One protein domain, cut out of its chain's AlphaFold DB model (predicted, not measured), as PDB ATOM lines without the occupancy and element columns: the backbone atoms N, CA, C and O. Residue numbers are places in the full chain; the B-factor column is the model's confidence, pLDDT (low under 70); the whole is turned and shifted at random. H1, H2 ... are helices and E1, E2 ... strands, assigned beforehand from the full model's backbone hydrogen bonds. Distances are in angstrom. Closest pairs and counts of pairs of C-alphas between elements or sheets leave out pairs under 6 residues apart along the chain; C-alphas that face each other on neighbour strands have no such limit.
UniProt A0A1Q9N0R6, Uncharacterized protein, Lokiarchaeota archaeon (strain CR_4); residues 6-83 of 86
ATOM      1  N   PRO A   6     193.342 223.900 190.981       85.88
ATOM      2  CA  PRO A   6     193.895 222.937 191.935       85.88
ATOM      3  C   PRO A   6     195.128 223.452 192.693       85.88
ATOM      4  O   PRO A   6     195.227 223.241 193.905       85.88
ATOM      5  N   ASP A   7     196.035 224.162 192.014       86.88
ATOM      6  CA  ASP A   7     197.230 224.729 192.652       86.88
ATOM      7  C   ASP A   7     196.857 225.834 193.641       86.88
ATOM      8  O   ASP A   7     197.412 225.895 194.741       86.88
ATOM      9  N   LEU A   8     195.876 226.674 193.289       88.50
ATOM     10  CA  LEU A   8     195.333 227.694 194.185       88.50
ATOM     11  C   LEU A   8     194.735 227.062 195.445       88.50
ATOM     12  O   LEU A   8     195.115 227.433 196.555       88.50
ATOM     13  N   LEU A   9     193.847 226.074 195.290       89.31
ATOM     14  CA  LEU A   9     193.215 225.385 196.420       89.31
ATOM     15  C   LEU A   9     194.255 224.703 197.315       89.31
ATOM     16  O   LEU A   9     194.184 224.814 198.539       89.31
ATOM     17  N   THR A  10     195.250 224.044 196.718       90.56
ATOM     18  CA  THR A  10     196.344 223.395 197.453       90.56
ATOM     19  C   THR A  10     197.169 224.415 198.233       90.56
ATOM     20  O   THR A  10     197.452 224.211 199.416       90.56
ATOM     21  N   SER A  11     197.506 225.543 197.606       90.88
ATOM     22  CA  SER A  11     198.285 226.619 198.227       90.88
ATOM     23  C   SER A  11     197.553 227.237 199.415       90.88
ATOM     24  O   SER A  11     198.124 227.374 200.496       90.88
ATOM     25  N   LEU A  12     196.262 227.542 199.252       90.81
ATOM     26  CA  LEU A  12     195.420 228.095 200.315       90.81
ATOM     27  C   LEU A  12     195.180 227.089 201.452       90.81
ATOM     28  O   LEU A  12     195.113 227.483 202.614       90.81
ATOM     29  N   THR A  13     195.100 225.792 201.138       91.44
ATOM     30  CA  THR A  13     194.937 224.723 202.138       91.44
ATOM     31  C   THR A  13     196.201 224.529 202.971       91.44
ATOM     32  O   THR A  13     196.137 224.410 204.194       91.44
ATOM     33  N   THR A  14     197.357 224.477 202.309       92.06
ATOM     34  CA  THR A  14     198.654 224.200 202.947       92.06
ATOM     35  C   THR A  14     199.323 225.451 203.514       92.06
ATOM     36  O   THR A  14     200.305 225.334 204.248       92.06
ATOM     37  N   LEU A  15     198.801 226.640 203.186       91.44
ATOM     38  CA  LEU A  15     199.429 227.939 203.440       91.44
ATOM     39  C   LEU A  15     200.876 227.989 202.923       91.44
ATOM     40  O   LEU A  15     201.775 228.550 203.560       91.44
ATOM     41  N   LYS A  16     201.100 227.391 201.749       93.75
ATOM     42  CA  LYS A  16     202.383 227.386 201.044       93.75
ATOM     43  C   LYS A  16     202.241 228.038 199.684       93.75
ATOM     44  O   LYS A  16     201.289 227.794 198.954       93.75
ATOM     45  N   CYS A  17     203.202 228.893 199.360       90.75
ATOM     46  CA  CYS A  17     203.236 229.593 198.092       90.75
ATOM     47  C   CYS A  17     203.514 228.598 196.956       90.75
ATOM     48  O   CYS A  17     204.524 227.894 197.022       90.75
ATOM     49  N   PRO A  18     202.714 228.595 195.878       89.38
ATOM     50  CA  PRO A  18     202.931 227.690 194.750       89.38
ATOM     51  C   PRO A  18     204.205 228.027 193.962       89.38
ATOM     52  O   PRO A  18     204.703 227.198 193.211       89.38
ATOM     53  N   CYS A  19     204.737 229.244 194.117       88.56
ATOM     54  CA  CYS A  19     205.892 229.729 193.362       88.56
ATOM     55  C   CYS A  19     207.226 229.423 194.055       88.56
ATOM     56  O   CYS A  19     208.180 229.013 193.403       88.56
ATOM     57  N   CYS A  20     207.311 229.650 195.371       90.94
ATOM     58  CA  CYS A  20     208.570 229.537 196.118       90.94
ATOM     59  C   CYS A  20     208.520 228.559 197.296       90.94
ATOM     60  O   CYS A  20     209.503 228.438 198.023       90.94
ATOM     61  N   ASN A  21     207.376 227.909 197.540       91.31
ATOM     62  CA  ASN A  21     207.123 227.064 198.712       91.31
ATOM     63  C   ASN A  21     207.309 227.780 200.074       91.31
ATOM     64  O   ASN A  21     207.312 227.157 201.139       91.31
ATOM     65  N   GLY A  22     207.451 229.108 200.058       92.19
ATOM     66  CA  GLY A  22     207.461 229.951 201.245       92.19
ATOM     67  C   GLY A  22     206.098 229.957 201.930       92.19
ATOM     68  O   GLY A  22     205.074 229.656 201.318       92.19
ATOM     69  N   SER A  23     206.075 230.294 203.216       93.81
ATOM     70  CA  SER A  23     204.819 230.397 203.959       93.81
ATOM     71  C   SER A  23     203.957 231.546 203.433       93.81
ATOM     72  O   SER A  23     204.469 232.621 203.103       93.81
ATOM     73  N   LEU A  24     202.652 231.305 203.357       93.62
ATOM     74  CA  LEU A  24     201.658 232.331 203.071       93.62
ATOM     75  C   LEU A  24     201.203 232.991 204.369       93.62
ATOM     76  O   LEU A  24     200.977 232.315 205.374       93.62
ATOM     77  N   HIS A  25     201.066 234.308 204.328       94.00
ATOM     78  CA  HIS A  25     200.422 235.077 205.377       94.00
ATOM     79  C   HIS A  25     198.944 235.229 205.026       94.00
ATOM     80  O   HIS A  25     198.602 235.479 203.872       94.00
ATOM     81  N   ARG A  26     198.073 235.041 206.017       93.38
ATOM     82  CA  ARG A  26     196.622 235.131 205.872       93.38
ATOM     83  C   ARG A  26     196.096 236.181 206.840       93.38
ATOM     84  O   ARG A  26     196.373 236.093 208.032       93.38
ATOM     85  N   ASP A  27     195.334 237.125 206.310       93.50
ATOM     86  CA  ASP A  27     194.613 238.155 207.053       93.50
ATOM     87  C   ASP A  27     193.106 237.976 206.821       93.50
ATOM     88  O   ASP A  27     192.614 238.113 205.700       93.50
ATOM     89  N   ASP A  28     192.378 237.610 207.873       91.88
ATOM     90  CA  ASP A  28     190.927 237.447 207.837       91.88
ATOM     91  C   ASP A  28     190.255 238.701 208.401       91.88
ATOM     92  O   ASP A  28     190.335 238.990 209.595       91.88
ATOM     93  N   GLN A  29     189.517 239.408 207.549       92.06
ATOM     94  CA  GLN A  29     188.711 240.562 207.933       92.06
ATOM     95  C   GLN A  29     187.234 240.165 208.050       92.06
ATOM     96  O   GLN A  29     186.866 238.992 207.933       92.06
ATOM     97  N   ARG A  30     186.351 241.129 208.333       89.69
ATOM     98  CA  ARG A  30     184.919 240.850 208.522       89.69
ATOM     99  C   ARG A  30     184.239 240.419 207.221       89.69
ATOM    100  O   ARG A  30     183.463 239.470 207.215       89.69
ATOM    101  N   ASP A  31     184.521 241.135 206.146       92.56
ATOM    102  CA  ASP A  31     183.907 241.020 204.823       92.56
ATOM    103  C   ASP A  31     184.882 240.485 203.772       92.56
ATOM    104  O   ASP A  31     184.483 240.171 202.659       92.56
ATOM    105  N   SER A  32     186.152 240.307 204.118       93.00
ATOM    106  CA  SER A  32     187.175 239.884 203.166       93.00
ATOM    107  C   SER A  32     188.221 238.981 203.810       93.00
ATOM    108  O   SER A  32     188.271 238.825 205.030       93.00
ATOM    109  N   VAL A  33     189.001 238.300 202.984       93.38
ATOM    110  CA  VAL A  33     190.160 237.506 203.388       93.38
ATOM    111  C   VAL A  33     191.264 237.734 202.373       93.38
ATOM    112  O   VAL A  33     191.040 237.604 201.170       93.38
ATOM    113  N   TYR A  34     192.453 238.051 202.865       93.50
ATOM    114  CA  TYR A  34     193.636 238.286 202.055       93.50
ATOM    115  C   TYR A  34     194.678 237.221 202.368       93.50
ATOM    116  O   TYR A  34     194.923 236.893 203.528       93.50
ATOM    117  N   VAL A  35     195.295 236.661 201.332       93.81
ATOM    118  CA  VAL A  35     196.398 235.710 201.477       93.81
ATOM    119  C   VAL A  35     197.511 236.107 200.528       93.81
ATOM    120  O   VAL A  35     197.279 236.246 199.334       93.81
ATOM    121  N   ASN A  36     198.729 236.267 201.025       93.75
ATOM    122  CA  ASN A  36     199.863 236.673 200.201       93.75
ATOM    123  C   ASN A  36     201.164 235.969 200.610       93.75
ATOM    124  O   ASN A  36     201.312 235.448 201.718       93.75
ATOM    125  N   CYS A  37     202.133 235.927 199.696       93.06
ATOM    126  CA  CYS A  37     203.476 235.431 199.986       93.06
ATOM    127  C   CYS A  37     204.465 236.584 200.157       93.06
ATOM    128  O   CYS A  37     204.917 237.164 199.173       93.06
ATOM    129  N   HIS A  38     204.902 236.846 201.388       88.31
ATOM    130  CA  HIS A  38     205.900 237.889 201.660       88.31
ATOM    131  C   HIS A  38     207.311 237.509 201.181       88.31
ATOM    132  O   HIS A  38     208.164 238.376 201.033       88.31
ATOM    133  N   HIS A  39     207.580 236.217 200.956       88.38
ATOM    134  CA  HIS A  39     208.924 235.763 200.602       88.38
ATOM    135  C   HIS A  39     209.292 236.098 199.151       88.38
ATOM    136  O   HIS A  39     210.402 236.562 198.899       88.38
ATOM    137  N   CYS A  40     208.396 235.831 198.199       87.50
ATOM    138  CA  CYS A  40     208.647 236.094 196.780       87.50
ATOM    139  C   CYS A  40     207.778 237.219 196.206       87.50
ATOM    140  O   CYS A  40     208.086 237.708 195.126       87.50
ATOM    141  N   GLY A  41     206.703 237.623 196.893       83.75
ATOM    142  CA  GLY A  41     205.786 238.662 196.417       83.75
ATOM    143  C   GLY A  41     204.983 238.281 195.170       83.75
ATOM    144  O   GLY A  41     204.317 239.134 194.605       83.75
ATOM    145  N   THR A  42     205.044 237.026 194.711       85.81
ATOM    146  CA  THR A  42     204.420 236.603 193.443       85.81
ATOM    147  C   THR A  42     203.075 235.906 193.613       85.81
ATOM    148  O   THR A  42     202.499 235.456 192.623       85.81
ATOM    149  N   PHE A  43     202.611 235.735 194.852       89.62
ATOM    150  CA  PHE A  43     201.324 235.121 195.149       89.62
ATOM    151  C   PHE A  43     200.491 236.053 196.012       89.62
ATOM    152  O   PHE A  43     200.916 236.407 197.115       89.62
ATOM    153  N   GLU A  44     199.296 236.366 195.524       90.94
ATOM    154  CA  GLU A  44     198.286 237.153 196.221       90.94
ATOM    155  C   GLU A  44     196.904 236.566 195.946       90.94
ATOM    156  O   GLU A  44     196.623 236.070 194.858       90.94
ATOM    157  N   PHE A  45     196.035 236.615 196.941       92.88
ATOM    158  CA  PHE A  45     194.653 236.186 196.877       92.88
ATOM    159  C   PHE A  45     193.816 237.135 197.730       92.88
ATOM    160  O   PHE A  45     194.204 237.475 198.848       92.88
ATOM    161  N   ALA A  46     192.653 237.523 197.222       92.94
ATOM    162  CA  ALA A  46     191.660 238.298 197.947       92.94
ATOM    163  C   ALA A  46     190.277 237.695 197.703       92.94
ATOM    164  O   ALA A  46     189.831 237.625 196.563       92.94
ATOM    165  N   GLY A  47     189.589 237.268 198.757       93.44
ATOM    166  CA  GLY A  47     188.201 236.816 198.701       93.44
ATOM    167  C   GLY A  47     187.295 237.812 199.412       93.44
ATOM    168  O   GLY A  47     187.602 238.223 200.527       93.44
ATOM    169  N   PHE A  48     186.175 238.172 198.796       93.06
ATOM    170  CA  PHE A  48     185.176 239.087 199.342       93.06
ATOM    171  C   PHE A  48     183.876 238.348 199.613       93.06
ATOM    172  O   PHE A  48     183.447 237.492 198.837       93.06
ATOM    173  N   ARG A  49     183.247 238.698 200.727       92.19
ATOM    174  CA  ARG A  49     182.033 238.082 201.236       92.19
ATOM    175  C   ARG A  49     180.927 239.106 201.355       92.19
ATOM    176  O   ARG A  49     181.150 240.248 201.746       92.19
ATOM    177  N   ASP A  50     179.715 238.644 201.116       90.88
ATOM    178  CA  ASP A  50     178.538 239.356 201.572       90.88
ATOM    179  C   ASP A  50     178.467 239.307 203.108       90.88
ATOM    180  O   ASP A  50     178.533 238.239 203.719       90.88
ATOM    181  N   ILE A  51     178.327 240.468 203.749       86.69
ATOM    182  CA  ILE A  51     178.333 240.591 205.217       86.69
ATOM    183  C   ILE A  51     177.100 239.925 205.840       86.69
ATOM    184  O   ILE A  51     177.175 239.436 206.968       86.69
ATOM    185  N   GLY A  52     175.965 239.921 205.132       90.06
ATOM    186  CA  GLY A  52     174.708 239.381 205.647       90.06
ATOM    187  C   GLY A  52     174.689 237.853 205.664       90.06
ATOM    188  O   GLY A  52     174.398 237.238 206.688       90.06
ATOM    189  N   SER A  53     175.006 237.239 204.529       88.00
ATOM    190  CA  SER A  53     174.983 235.787 204.336       88.00
ATOM    191  C   SER A  53     176.302 235.101 204.698       88.00
ATOM    192  O   SER A  53     176.329 233.888 204.916       88.00
ATOM    193  N   GLY A  54     177.404 235.854 204.751       85.31
ATOM    194  CA  GLY A  54     178.757 235.329 204.915       85.31
ATOM    195  C   GLY A  54     179.279 234.570 203.693       85.31
ATOM    196  O   GLY A  54     180.342 233.959 203.800       85.31
ATOM    197  N   LYS A  55     178.537 234.580 202.575       88.88
ATOM    198  CA  LYS A  55     178.904 233.877 201.344       88.88
ATOM    199  C   LYS A  55     179.968 234.635 200.570       88.88
ATOM    200  O   LYS A  55     179.910 235.860 200.492       88.88
ATOM    201  N   MET A  56     180.908 233.918 199.970       90.50
ATOM    202  CA  MET A  56     181.888 234.490 199.058       90.50
ATOM    203  C   MET A  56     181.203 234.910 197.760       90.50
ATOM    204  O   MET A  56     180.476 234.129 197.157       90.50
ATOM    205  N   MET A  57     181.433 236.156 197.364       92.50
ATOM    206  CA  MET A  57     180.787 236.798 196.215       92.50
ATOM    207  C   MET A  57     181.760 237.033 195.063       92.50
ATOM    208  O   MET A  57     181.350 237.173 193.916       92.50
ATOM    209  N   LEU A  58     183.047 237.151 195.383       91.50
ATOM    210  CA  LEU A  58     184.074 237.569 194.446       91.50
ATOM    211  C   LEU A  58     185.435 237.155 194.983       91.50
ATOM    212  O   LEU A  58     185.716 237.353 196.167       91.50
ATOM    213  N   ALA A  59     186.292 236.619 194.124       91.25
ATOM    214  CA  ALA A  59     187.672 236.336 194.484       91.25
ATOM    215  C   ALA A  59     188.648 236.807 193.403       91.25
ATOM    216  O   ALA A  59     188.374 236.718 192.211       91.25
ATOM    217  N   TYR A  60     189.811 237.271 193.833       90.06
ATOM    218  CA  TYR A  60     190.943 237.648 192.999       90.06
ATOM    219  C   TYR A  60     192.139 236.806 193.402       90.06
ATOM    220  O   TYR A  60     192.325 236.505 194.582       90.06
ATOM    221  N   TYR A  61     192.968 236.443 192.433       87.19
ATOM    222  CA  TYR A  61     194.248 235.811 192.705       87.19
ATOM    223  C   TYR A  61     195.279 236.219 191.658       87.19
ATOM    224  O   TYR A  61     195.029 236.126 190.456       87.19
ATOM    225  N   ASN A  62     196.452 236.640 192.132       80.12
ATOM    226  CA  ASN A  62     197.549 237.213 191.350       80.12
ATOM    227  C   ASN A  62     197.087 238.369 190.433       80.12
ATOM    228  O   ASN A  62     195.997 238.908 190.605       80.12
ATOM    229  N   ASP A  63     197.901 238.723 189.430       65.75
ATOM    230  CA  ASP A  63     197.615 239.718 188.374       65.75
ATOM    231  C   ASP A  63     196.413 239.363 187.463       65.75
ATOM    232  O   ASP A  63     196.357 239.764 186.293       65.75
ATOM    233  N   ALA A  64     195.448 238.573 187.939       68.38
ATOM    234  CA  ALA A  64     194.177 238.420 187.261       68.38
ATOM    235  C   ALA A  64     193.524 239.806 187.154       68.38
ATOM    236  O   ALA A  64     193.114 240.405 188.145       68.38
ATOM    237  N   ARG A  65     193.457 240.328 185.924       63.47
ATOM    238  CA  ARG A  65     192.854 241.638 185.627       63.47
ATOM    239  C   ARG A  65     191.361 241.689 185.963       63.47
ATOM    240  O   ARG A  65     190.809 242.776 186.077       63.47
ATOM    241  N   GLU A  66     190.729 240.528 186.123       74.19
ATOM    242  CA  GLU A  66     189.320 240.357 186.460       74.19
ATOM    243  C   GLU A  66     189.189 239.296 187.563       74.19
ATOM    244  O   GLU A  66     189.888 238.280 187.544       74.19
ATOM    245  N   GLY A  67     188.321 239.547 188.547       81.25
ATOM    246  CA  GLY A  67     188.016 238.590 189.612       81.25
ATOM    247  C   GLY A  67     187.015 237.527 189.151       81.25
ATOM    248  O   GLY A  67     186.254 237.744 188.210       81.25
ATOM    249  N   THR A  68     186.992 236.376 189.823       84.44
ATOM    250  CA  THR A  68     186.021 235.306 189.563       84.44
ATOM    251  C   THR A  68     184.732 235.521 190.356       84.44
ATOM    252  O   THR A  68     184.773 235.787 191.559       84.44
ATOM    253  N   ILE A  69     183.599 235.380 189.665       87.62
ATOM    254  CA  ILE A  69     182.235 235.383 190.223       87.62
ATOM    255  C   ILE A  69     181.512 234.046 189.988       87.62
ATOM    256  O   ILE A  69     180.302 233.956 190.149       87.62
ATOM    257  N   ASP A  70     182.235 233.014 189.543       90.00
ATOM    258  CA  ASP A  70     181.656 231.694 189.293       90.00
ATOM    259  C   ASP A  70     181.318 230.993 190.617       90.00
ATOM    260  O   ASP A  70     182.208 230.697 191.417       90.00
ATOM    261  N   ASP A  71     180.035 230.698 190.834       88.31
ATOM    262  CA  ASP A  71     179.530 230.099 192.076       88.31
ATOM    263  C   ASP A  71     180.227 228.778 192.444       88.31
ATOM    264  O   ASP A  71     180.442 228.494 193.625       88.31
ATOM    265  N   GLY A  72     180.610 227.957 191.459       89.12
ATOM    266  CA  GLY A  72     181.288 226.681 191.697       89.12
ATOM    267  C   GLY A  72     182.725 226.865 192.189       89.12
ATOM    268  O   GLY A  72     183.177 226.176 193.117       89.12
ATOM    269  N   VAL A  73     183.439 227.831 191.608       88.62
ATOM    270  CA  VAL A  73     184.780 228.233 192.058       88.62
ATOM    271  C   VAL A  73     184.713 228.872 193.444       88.62
ATOM    272  O   VAL A  73     185.484 228.487 194.328       88.62
ATOM    273  N   LEU A  74     183.773 229.795 193.660       91.44
ATOM    274  CA  LEU A  74     183.577 230.473 194.942       91.44
ATOM    275  C   LEU A  74     183.243 229.478 196.057       91.44
ATOM    276  O   LEU A  74     183.892 229.501 197.101       91.44
ATOM    277  N   ALA A  75     182.336 228.528 195.815       89.81
ATOM    278  CA  ALA A  75     182.030 227.462 196.768       89.81
ATOM    279  C   ALA A  75     183.264 226.604 197.099       89.81
ATOM    280  O   ALA A  75     183.483 226.230 198.253       89.81
ATOM    281  N   SER A  76     184.106 226.300 196.106       89.44
ATOM    282  CA  SER A  76     185.344 225.539 196.333       89.44
ATOM    283  C   SER A  76     186.344 226.314 197.198       89.44
ATOM    284  O   SER A  76     186.965 225.745 198.100       89.44
ATOM    285  N   LEU A  77     186.465 227.622 196.967       90.44
ATOM    286  CA  LEU A  77     187.293 228.515 197.776       90.44
ATOM    287  C   LEU A  77     186.760 228.649 199.207       90.44
ATOM    288  O   LEU A  77     187.544 228.582 200.151       90.44
ATOM    289  N   GLU A  78     185.443 228.772 199.395       89.50
ATOM    290  CA  GLU A  78     184.820 228.804 200.726       89.50
ATOM    291  C   GLU A  78     185.145 227.555 201.541       89.50
ATOM    292  O   GLU A  78     185.495 227.654 202.723       89.50
ATOM    293  N   LYS A  79     185.063 226.377 200.908       88.81
ATOM    294  CA  LYS A  79     185.397 225.100 201.547       88.81
ATOM    295  C   LYS A  79     186.832 225.099 202.068       88.81
ATOM    296  O   LYS A  79     187.060 224.664 203.193       88.81
ATOM    297  N   VAL A  80     187.783 225.624 201.299       88.19
ATOM    298  CA  VAL A  80     189.196 225.684 201.705       88.19
ATOM    299  C   VAL A  80     189.444 226.753 202.768       88.19
ATOM    300  O   VAL A  80     190.059 226.472 203.799       88.19
ATOM    301  N   LEU A  81     188.949 227.973 202.559       85.81
ATOM    302  CA  LEU A  81     189.235 229.103 203.446       85.81
ATOM    303  C   LEU A  81     188.556 228.960 204.805       85.81
ATOM    304  O   LEU A  81     189.162 229.293 205.826       85.81
ATOM    305  N   TYR A  82     187.327 228.451 204.835       81.88
ATOM    306  CA  TYR A  82     186.526 228.371 206.057       81.88
ATOM    307  C   TYR A  82     186.386 226.952 206.601       81.88
ATOM    308  O   TYR A  82     185.759 226.775 207.643       81.88
ATOM    309  N   ARG A  83     186.952 225.941 205.919       72.50
ATOM    310  CA  ARG A  83     186.812 224.513 206.268       72.50
ATOM    311  C   ARG A  83     185.350 224.087 206.455       72.50
ATOM    312  O   ARG A  83     185.062 223.161 207.208       72.50
TER     313      ARG A  83
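Overview. This is residues 6 to 83 of the 86 residues of an uncharacterized protein of Lokiarchaeota archaeon (strain CR_4) (UniProt A0A1Q9N0R6). A four-stranded sheet has helix H2 across one face, two layers, with H1 beside H2. The 78 printed residues run through H1 E1 E2 E3 E4 H2, class mixed; the strands make an antiparallel meander, each beside the one before. The compact whole, radius of gyration of the C-alphas 11.9 A, spans 35 by 22 by 19 A.

Arrangement. Start at H1, residues 6 to 14, which only grazes the sheet. In the hairpin of E1, residues 25 to 28, and E2, 32 to 36, N 27 and O 34 are 2.8 A apart. H2, residues 71 to 82, touches H1 with residues 76 to 81 alone, closest at C-alphas 13 and 80, 5.8 A. Both helices have every O i to N i+4 pair within hydrogen-bond range.

Along the chain. Find C-alpha 6 at (193.895, 222.937, 191.935); past E3, residues 44 to 49, and E4, 56 to 61, H2 ends at C-alpha 82, (186.526, 228.371, 206.057).

Size, cuts and confidence. The printed part has no cut; residues 63 to 65 have pLDDT under 70.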